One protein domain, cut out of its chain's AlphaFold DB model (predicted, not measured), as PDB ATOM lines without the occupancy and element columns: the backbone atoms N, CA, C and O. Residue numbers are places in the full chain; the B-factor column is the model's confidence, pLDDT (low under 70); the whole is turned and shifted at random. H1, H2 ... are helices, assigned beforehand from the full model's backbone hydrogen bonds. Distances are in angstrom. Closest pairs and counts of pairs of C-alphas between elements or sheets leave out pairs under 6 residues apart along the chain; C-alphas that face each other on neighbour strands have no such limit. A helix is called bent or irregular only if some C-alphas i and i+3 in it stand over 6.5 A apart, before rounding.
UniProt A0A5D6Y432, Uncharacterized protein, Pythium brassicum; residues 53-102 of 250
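This is residues 53 to 102 of the 250 residues of an uncharacterized protein of Pythium brassicum (UniProt A0A5D6Y432). A short helix, H1, and a much longer helix, H2, make a lopsided L: the tight link between them turns the corner, and bent H2 makes the long limb. No second layer covers either helix, and residues 75 to 102 of H2 stand free. The printed part has 50 residues with two named helices, H1 then H2, and no named strand; the class is all helix. The whole is extended, with a radius of gyration of the C-alphas of 18.3 A and spans of 54 by 26 by 9 A.

After Ser 53 and Met 54 comes H1, residues 55 to 63, which begins at C-alpha 55 (25.710, 15.742, 52.899) and is 12.4 A from first to last C-alpha. H2 follows, residues 68 to 102, with C-alpha 68 at (35.279, 15.109, 37.139). By its hydrogen bonds H2 was assigned as one helix, but it is bent: C-alphas 86 and 89 are 6.7 A apart. Arm H2a is residues 68 to 86, 26.9 A long; arm H2b is residues 89 to 102, 20.7 A long, ending at C-alpha 102 (77.578, 30.260, 59.826).

H1 and H2a are close but not clearly touching; their closest C-alphas, those of Glu 62 and Lys 71, are 7.9 A apart. They run opposite ways at a steep tilt of 69 degrees, only just short of about perpendicular. H2a and H2b stand at 37 degrees, only just a steep tilt. H1 and H2b are apart. In H1 and H2a every O i to N i+4 pair is within hydrogen-bond range; in H2b 9 of 10 are.

The two C-alphas farthest apart, those of Pro 56 and Ala 102, are 55.6 A apart. The printed part has no cut, and the link from H1 to H2 is tight. The mean pLDDT of the printed part is 90.9, and no printed residue is under 70.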
ATOM      1  N   SER A  53      24.209  16.486  58.970       72.06
ATOM      2  CA  SER A  53      25.204  15.828  58.129       72.06
ATOM      3  C   SER A  53      25.759  16.846  57.129       72.06
ATOM      4  O   SER A  53      25.045  17.730  56.668       72.06
ATOM      5  N   MET A  54      27.039  16.736  56.767       76.69
ATOM      6  CA  MET A  54      27.632  17.578  55.716       76.69
ATOM      7  C   MET A  54      27.113  17.236  54.306       76.69
ATOM      8  O   MET A  54      27.511  17.872  53.335       76.69
ATOM      9  N   SER A  55      26.228  16.244  54.173       78.94
ATOM     10  CA  SER A  55      25.710  15.742  52.899       78.94
ATOM     11  C   SER A  55      25.177  16.834  51.952       78.94
ATOM     12  O   SER A  55      25.614  16.842  50.804       78.94
ATOM     13  N   PRO A  56      24.312  17.786  52.365       76.62
ATOM     14  CA  PRO A  56      23.831  18.832  51.459       76.62
ATOM     15  C   PRO A  56      24.930  19.813  51.033       76.62
ATOM     16  O   PRO A  56      24.950  20.240  49.882       76.62
ATOM     17  N   ALA A  57      25.880  20.132  51.919       77.88
ATOM     18  CA  ALA A  57      27.009  20.999  51.580       77.88
ATOM     19  C   ALA A  57      27.948  20.330  50.564       77.88
ATOM     20  O   ALA A  57      28.384  20.971  49.609       77.88
ATOM     21  N   LEU A  58      28.201  19.028  50.729       79.88
ATOM     22  CA  LEU A  58      28.987  18.243  49.778       79.88
ATOM     23  C   LEU A  58      28.291  18.147  48.417       79.88
ATOM     24  O   LEU A  58      28.940  18.348  47.396       79.88
ATOM     25  N   LEU A  59      26.973  17.927  48.387       80.19
ATOM     26  CA  LEU A  59      26.210  17.873  47.136       80.19
ATOM     27  C   LEU A  59      26.210  19.214  46.388       80.19
ATOM     28  O   LEU A  59      26.386  19.231  45.171       80.19
ATOM     29  N   ALA A  60      26.067  20.334  47.101       83.12
ATOM     30  CA  ALA A  60      26.151  21.669  46.506       83.12
ATOM     31  C   ALA A  60      27.553  21.975  45.957       83.12
ATOM     32  O   ALA A  60      27.700  22.624  44.924       83.12
ATOM     33  N   GLN A  61      28.597  21.489  46.629       84.25
ATOM     34  CA  GLN A  61      29.966  21.643  46.154       84.25
ATOM     35  C   GLN A  61      30.235  20.751  44.936       84.25
ATOM     36  O   GLN A  61      30.916  21.159  44.005       84.25
ATOM     37  N   GLU A  62      29.682  19.541  44.905       83.19
ATOM     38  CA  GLU A  62      29.875  18.607  43.802       83.19
ATOM     39  C   GLU A  62      29.171  19.012  42.507       83.19
ATOM     40  O   GLU A  62      29.676  18.649  41.441       83.19
ATOM     41  N   SER A  63      28.053  19.736  42.590       87.06
ATOM     42  CA  SER A  63      27.339  20.274  41.426       87.06
ATOM     43  C   SER A  63      28.005  21.518  40.832       87.06
ATOM     44  O   SER A  63      27.749  21.846  39.677       87.06
ATOM     45  N   ALA A  64      28.895  22.180  41.580       88.44
ATOM     46  CA  ALA A  64      29.627  23.357  41.114       88.44
ATOM     47  C   ALA A  64      30.704  23.036  40.060       88.44
ATOM     48  O   ALA A  64      31.207  23.940  39.395       88.44
ATOM     49  N   PHE A  65      31.069  21.762  39.894       93.31
ATOM     50  CA  PHE A  65      32.084  21.339  38.932       93.31
ATOM     51  C   PHE A  65      31.436  20.785  37.664       93.31
ATOM     52  O   PHE A  65      30.659  19.832  37.729       93.31
ATOM     53  N   GLY A  66      31.803  21.342  36.506       93.69
ATOM     54  CA  GLY A  66      31.281  20.920  35.202       93.69
ATOM     55  C   GLY A  66      31.704  19.504  34.800       93.69
ATOM     56  O   GLY A  66      30.989  18.824  34.065       93.69
ATOM     57  N   SER A  67      32.841  19.027  35.307       95.75
ATOM     58  CA  SER A  67      33.352  17.684  35.048       95.75
ATOM     59  C   SER A  67      34.111  17.092  36.242       95.75
ATOM     60  O   SER A  67      34.517  17.780  37.182       95.75
ATOM     61  N   ARG A  68      34.371  15.777  36.190       91.94
ATOM     62  CA  ARG A  68      35.279  15.109  37.139       91.94
ATOM     63  C   ARG A  68      36.716  15.638  37.030       91.94
ATOM     64  O   ARG A  68      37.413  15.659  38.040       91.94
ATOM     65  N   GLY A  69      37.146  16.061  35.838       95.50
ATOM     66  CA  GLY A  69      38.466  16.663  35.628       95.50
ATOM     67  C   GLY A  69      38.632  17.950  36.432       95.50
ATOM     68  O   GLY A  69      39.628  18.099  37.137       95.50
ATOM     69  N   ASP A  70      37.605  18.803  36.439       93.56
ATOM     70  CA  ASP A  70      37.610  20.066  37.192       93.56
ATOM     71  C   ASP A  70      37.688  19.826  38.704       93.56
ATOM     72  O   ASP A  70      38.421  20.520  39.405       93.56
ATOM     73  N   LYS A  71      37.002  18.786  39.208       91.50
ATOM     74  CA  LYS A  71      37.095  18.368  40.621       91.50
ATOM     75  C   LYS A  71      38.521  17.985  41.009       91.50
ATOM     76  O   LYS A  71      38.984  18.338  42.091       91.50
ATOM     77  N   ILE A  72      39.199  17.231  40.144       94.44
ATOM     78  CA  ILE A  72      40.572  16.784  40.390       94.44
ATOM     79  C   ILE A  72      41.520  17.984  40.343       94.44
ATOM     80  O   ILE A  72      42.330  18.133  41.251       94.44
ATOM     81  N   ALA A  73      41.384  18.858  39.344       95.38
ATOM     82  CA  ALA A  73      42.208  20.057  39.217       95.38
ATOM     83  C   ALA A  73      42.062  20.988  40.435       95.38
ATOM     84  O   ALA A  73      43.062  21.414  41.009       95.38
ATOM     85  N   ASP A  74      40.831  21.237  40.890       94.44
ATOM     86  CA  ASP A  74      40.559  22.036  42.090       94.44
ATOM     87  C   ASP A  74      41.104  21.375  43.367       94.44
ATOM     88  O   ASP A  74      41.680  22.039  44.232       94.44
ATOM     89  N   LEU A  75      40.984  20.049  43.493       93.75
ATOM     90  CA  LEU A  75      41.563  19.321  44.620       93.75
ATOM     91  C   LEU A  75      43.092  19.438  44.648       93.75
ATOM     92  O   LEU A  75      43.648  19.706  45.712       93.75
ATOM     93  N   VAL A  76      43.754  19.267  43.502       97.56
ATOM     94  CA  VAL A  76      45.211  19.414  43.380       97.56
ATOM     95  C   VAL A  76      45.631  20.835  43.756       97.56
ATOM     96  O   VAL A  76      46.474  20.991  44.634       97.56
ATOM     97  N   ALA A  77      44.962  21.859  43.223       96.75
ATOM     98  CA  ALA A  77      45.250  23.255  43.556       96.75
ATOM     99  C   ALA A  77      45.096  23.549  45.062       96.75
ATOM    100  O   ALA A  77      45.906  24.263  45.660       96.75
ATOM    101  N   ARG A  78      44.075  22.974  45.719       95.00
ATOM    102  CA  ARG A  78      43.912  23.092  47.179       95.00
ATOM    103  C   ARG A  78      45.021  22.385  47.952       95.00
ATOM    104  O   ARG A  78      45.457  22.914  48.973       95.00
ATOM    105  N   LEU A  79      45.456  21.210  47.501       95.94
ATOM    106  CA  LEU A  79      46.526  20.448  48.148       95.94
ATOM    107  C   LEU A  79      47.879  21.149  48.019       95.94
ATOM    108  O   LEU A  79      48.585  21.252  49.017       95.94
ATOM    109  N   GLU A  80      48.203  21.684  46.843       97.69
ATOM    110  CA  GLU A  80      49.420  22.473  46.613       97.69
ATOM    111  C   GLU A  80      49.437  23.715  47.505       97.69
ATOM    112  O   GLU A  80      50.368  23.914  48.285       97.69
ATOM    113  N   LYS A  81      48.339  24.480  47.515       96.94
ATOM    114  CA  LYS A  81      48.199  25.647  48.393       96.94
ATOM    115  C   LYS A  81      48.332  25.282  49.872       96.94
ATOM    116  O   LYS A  81      48.922  26.030  50.649       96.94
ATOM    117  N   HIS A  82      47.758  24.155  50.290       96.31
ATOM    118  CA  HIS A  82      47.879  23.694  51.669       96.31
ATOM    119  C   HIS A  82      49.315  23.271  51.999       96.31
ATOM    120  O   HIS A  82      49.800  23.597  53.079       96.31
ATOM    121  N   ALA A  83      50.003  22.592  51.077       96.50
ATOM    122  CA  ALA A  83      51.404  22.217  51.228       96.50
ATOM    123  C   ALA A  83      52.307  23.449  51.373       96.50
ATOM    124  O   ALA A  83      53.175  23.464  52.243       96.50
ATOM    125  N   ASP A  84      52.065  24.512  50.606       97.06
ATOM    126  CA  ASP A  84      52.807  25.767  50.753       97.06
ATOM    127  C   ASP A  84      52.616  26.388  52.141       97.06
ATOM    128  O   ASP A  84      53.586  26.783  52.794       97.06
ATOM    129  N   VAL A  85      51.373  26.424  52.634       96.19
ATOM    130  CA  VAL A  85      51.051  26.968  53.963       96.19
ATOM    131  C   VAL A  85      51.698  26.147  55.080       96.19
ATOM    132  O   VAL A  85      52.203  26.723  56.043       96.19
ATOM    133  N   THR A  86      51.705  24.816  54.978       93.94
ATOM    134  CA  THR A  86      52.290  23.952  56.016       93.94
ATOM    135  C   THR A  86      53.812  23.884  55.957       93.94
ATOM    136  O   THR A  86      54.445  23.711  56.997       93.94
ATOM    137  N   GLN A  87      54.422  24.058  54.781       97.31
ATOM    138  CA  GLN A  87      55.879  24.061  54.627       97.31
ATOM    139  C   GLN A  87      56.523  25.414  54.934       97.31
ATOM    140  O   GLN A  87      57.691  25.441  55.322       97.31
ATOM    141  N   ALA A  88      55.799  26.529  54.798       96.88
ATOM    142  CA  ALA A  88      56.299  27.867  55.124       96.88
ATOM    143  C   ALA A  88      57.006  27.969  56.499       96.88
ATOM    144  O   ALA A  88      58.139  28.456  56.533       96.88
ATOM    145  N   PRO A  89      56.434  27.482  57.623       94.25
ATOM    146  CA  PRO A  89      57.113  27.542  58.918       94.25
ATOM    147  C   PRO A  89      58.371  26.667  58.976       94.25
ATOM    148  O   PRO A  89      59.357  27.070  59.581       94.25
ATOM    149  N   LEU A  90      58.378  25.502  58.318       96.75
ATOM    150  CA  LEU A  90      59.556  24.629  58.278       96.75
ATOM    151  C   LEU A  90      60.704  25.281  57.505       96.75
ATOM    152  O   LEU A  90      61.841  25.277  57.966       96.75
ATOM    153  N   ARG A  91      60.401  25.909  56.362       97.25
ATOM    154  CA  ARG A  91      61.388  26.676  55.591       97.25
ATOM    155  C   ARG A  91      61.969  27.826  56.415       97.25
ATOM    156  O   ARG A  91      63.166  28.072  56.327       97.25
ATOM    157  N   ALA A  92      61.152  28.488  57.237       95.56
ATOM    158  CA  ALA A  92      61.623  29.540  58.135       95.56
ATOM    159  C   ALA A  92      62.582  29.009  59.218       95.56
ATOM    160  O   ALA A  92      63.604  29.638  59.476       95.56
ATOM    161  N   VAL A  93      62.298  27.839  59.804       96.12
ATOM    162  CA  VAL A  93      63.193  27.189  60.780       96.12
ATOM    163  C   VAL A  93      64.519  26.797  60.130       96.12
ATOM    164  O   VAL A  93      65.574  27.164  60.639       96.12
ATOM    165  N   PHE A  94      64.491  26.144  58.964       96.50
ATOM    166  CA  PHE A  94      65.722  25.766  58.263       96.50
ATOM    167  C   PHE A  94      66.551  26.977  57.825       96.50
ATOM    168  O   PHE A  94      67.778  26.948  57.904       96.50
ATOM    169  N   ALA A  95      65.899  28.064  57.404       95.69
ATOM    170  CA  ALA A  95      66.590  29.311  57.098       95.69
ATOM    171  C   ALA A  95      67.295  29.874  58.344       95.69
ATOM    172  O   ALA A  95      68.453  30.277  58.254       95.69
ATOM    173  N   HIS A  96      66.642  29.838  59.508       95.19
ATOM    174  CA  HIS A  96      67.234  30.281  60.770       95.19
ATOM    175  C   HIS A  96      68.451  29.431  61.174       95.19
ATOM    176  O   HIS A  96      69.513  29.977  61.465       95.19
ATOM    177  N   GLU A  97      68.339  28.101  61.129       93.38
ATOM    178  CA  GLU A  97      69.435  27.187  61.496       93.38
ATOM    179  C   GLU A  97      70.650  27.300  60.560       93.38
ATOM    180  O   GLU A  97      71.799  27.157  60.993       93.38
ATOM    181  N   SER A  98      70.416  27.607  59.279       92.19
ATOM    182  CA  SER A  98      71.499  27.819  58.311       92.19
ATOM    183  C   SER A  98      72.327  29.076  58.602       92.19
ATOM    184  O   SER A  98      73.536  29.079  58.366       92.19
ATOM    185  N   LEU A  99      71.703  30.122  59.154       89.44
ATOM    186  CA  LEU A  99      72.388  31.356  59.546       89.44
ATOM    187  C   LEU A  99      73.175  31.167  60.846       89.44
ATOM    188  O   LEU A  99      74.317  31.613  60.939       89.44
ATOM    189  N   ASP A 100      72.600  30.454  61.815       87.19
ATOM    190  CA  ASP A 100      73.252  30.175  63.102       87.19
ATOM    191  C   ASP A 100      74.508  29.302  62.925       87.19
ATOM    192  O   ASP A 100      75.555  29.533  63.538       87.19
ATOM    193  N   SER A 101      74.449  28.351  61.988       79.94
ATOM    194  CA  SER A 101      75.588  27.495  61.637       79.94
ATOM    195  C   SER A 101      76.768  28.276  61.039       79.94
ATOM    196  O   SER A 101      77.914  27.855  61.184       79.94
ATOM    197  N   ALA A 102      76.520  29.418  60.387       77.81
ATOM    198  CA  ALA A 102      77.578  30.260  59.826       77.81
ATOM    199  C   ALA A 102      78.273  31.132  60.888       77.81
ATOM    200  O   ALA A 102      79.445  31.472  60.727       77.81
TER     201      ALA A 102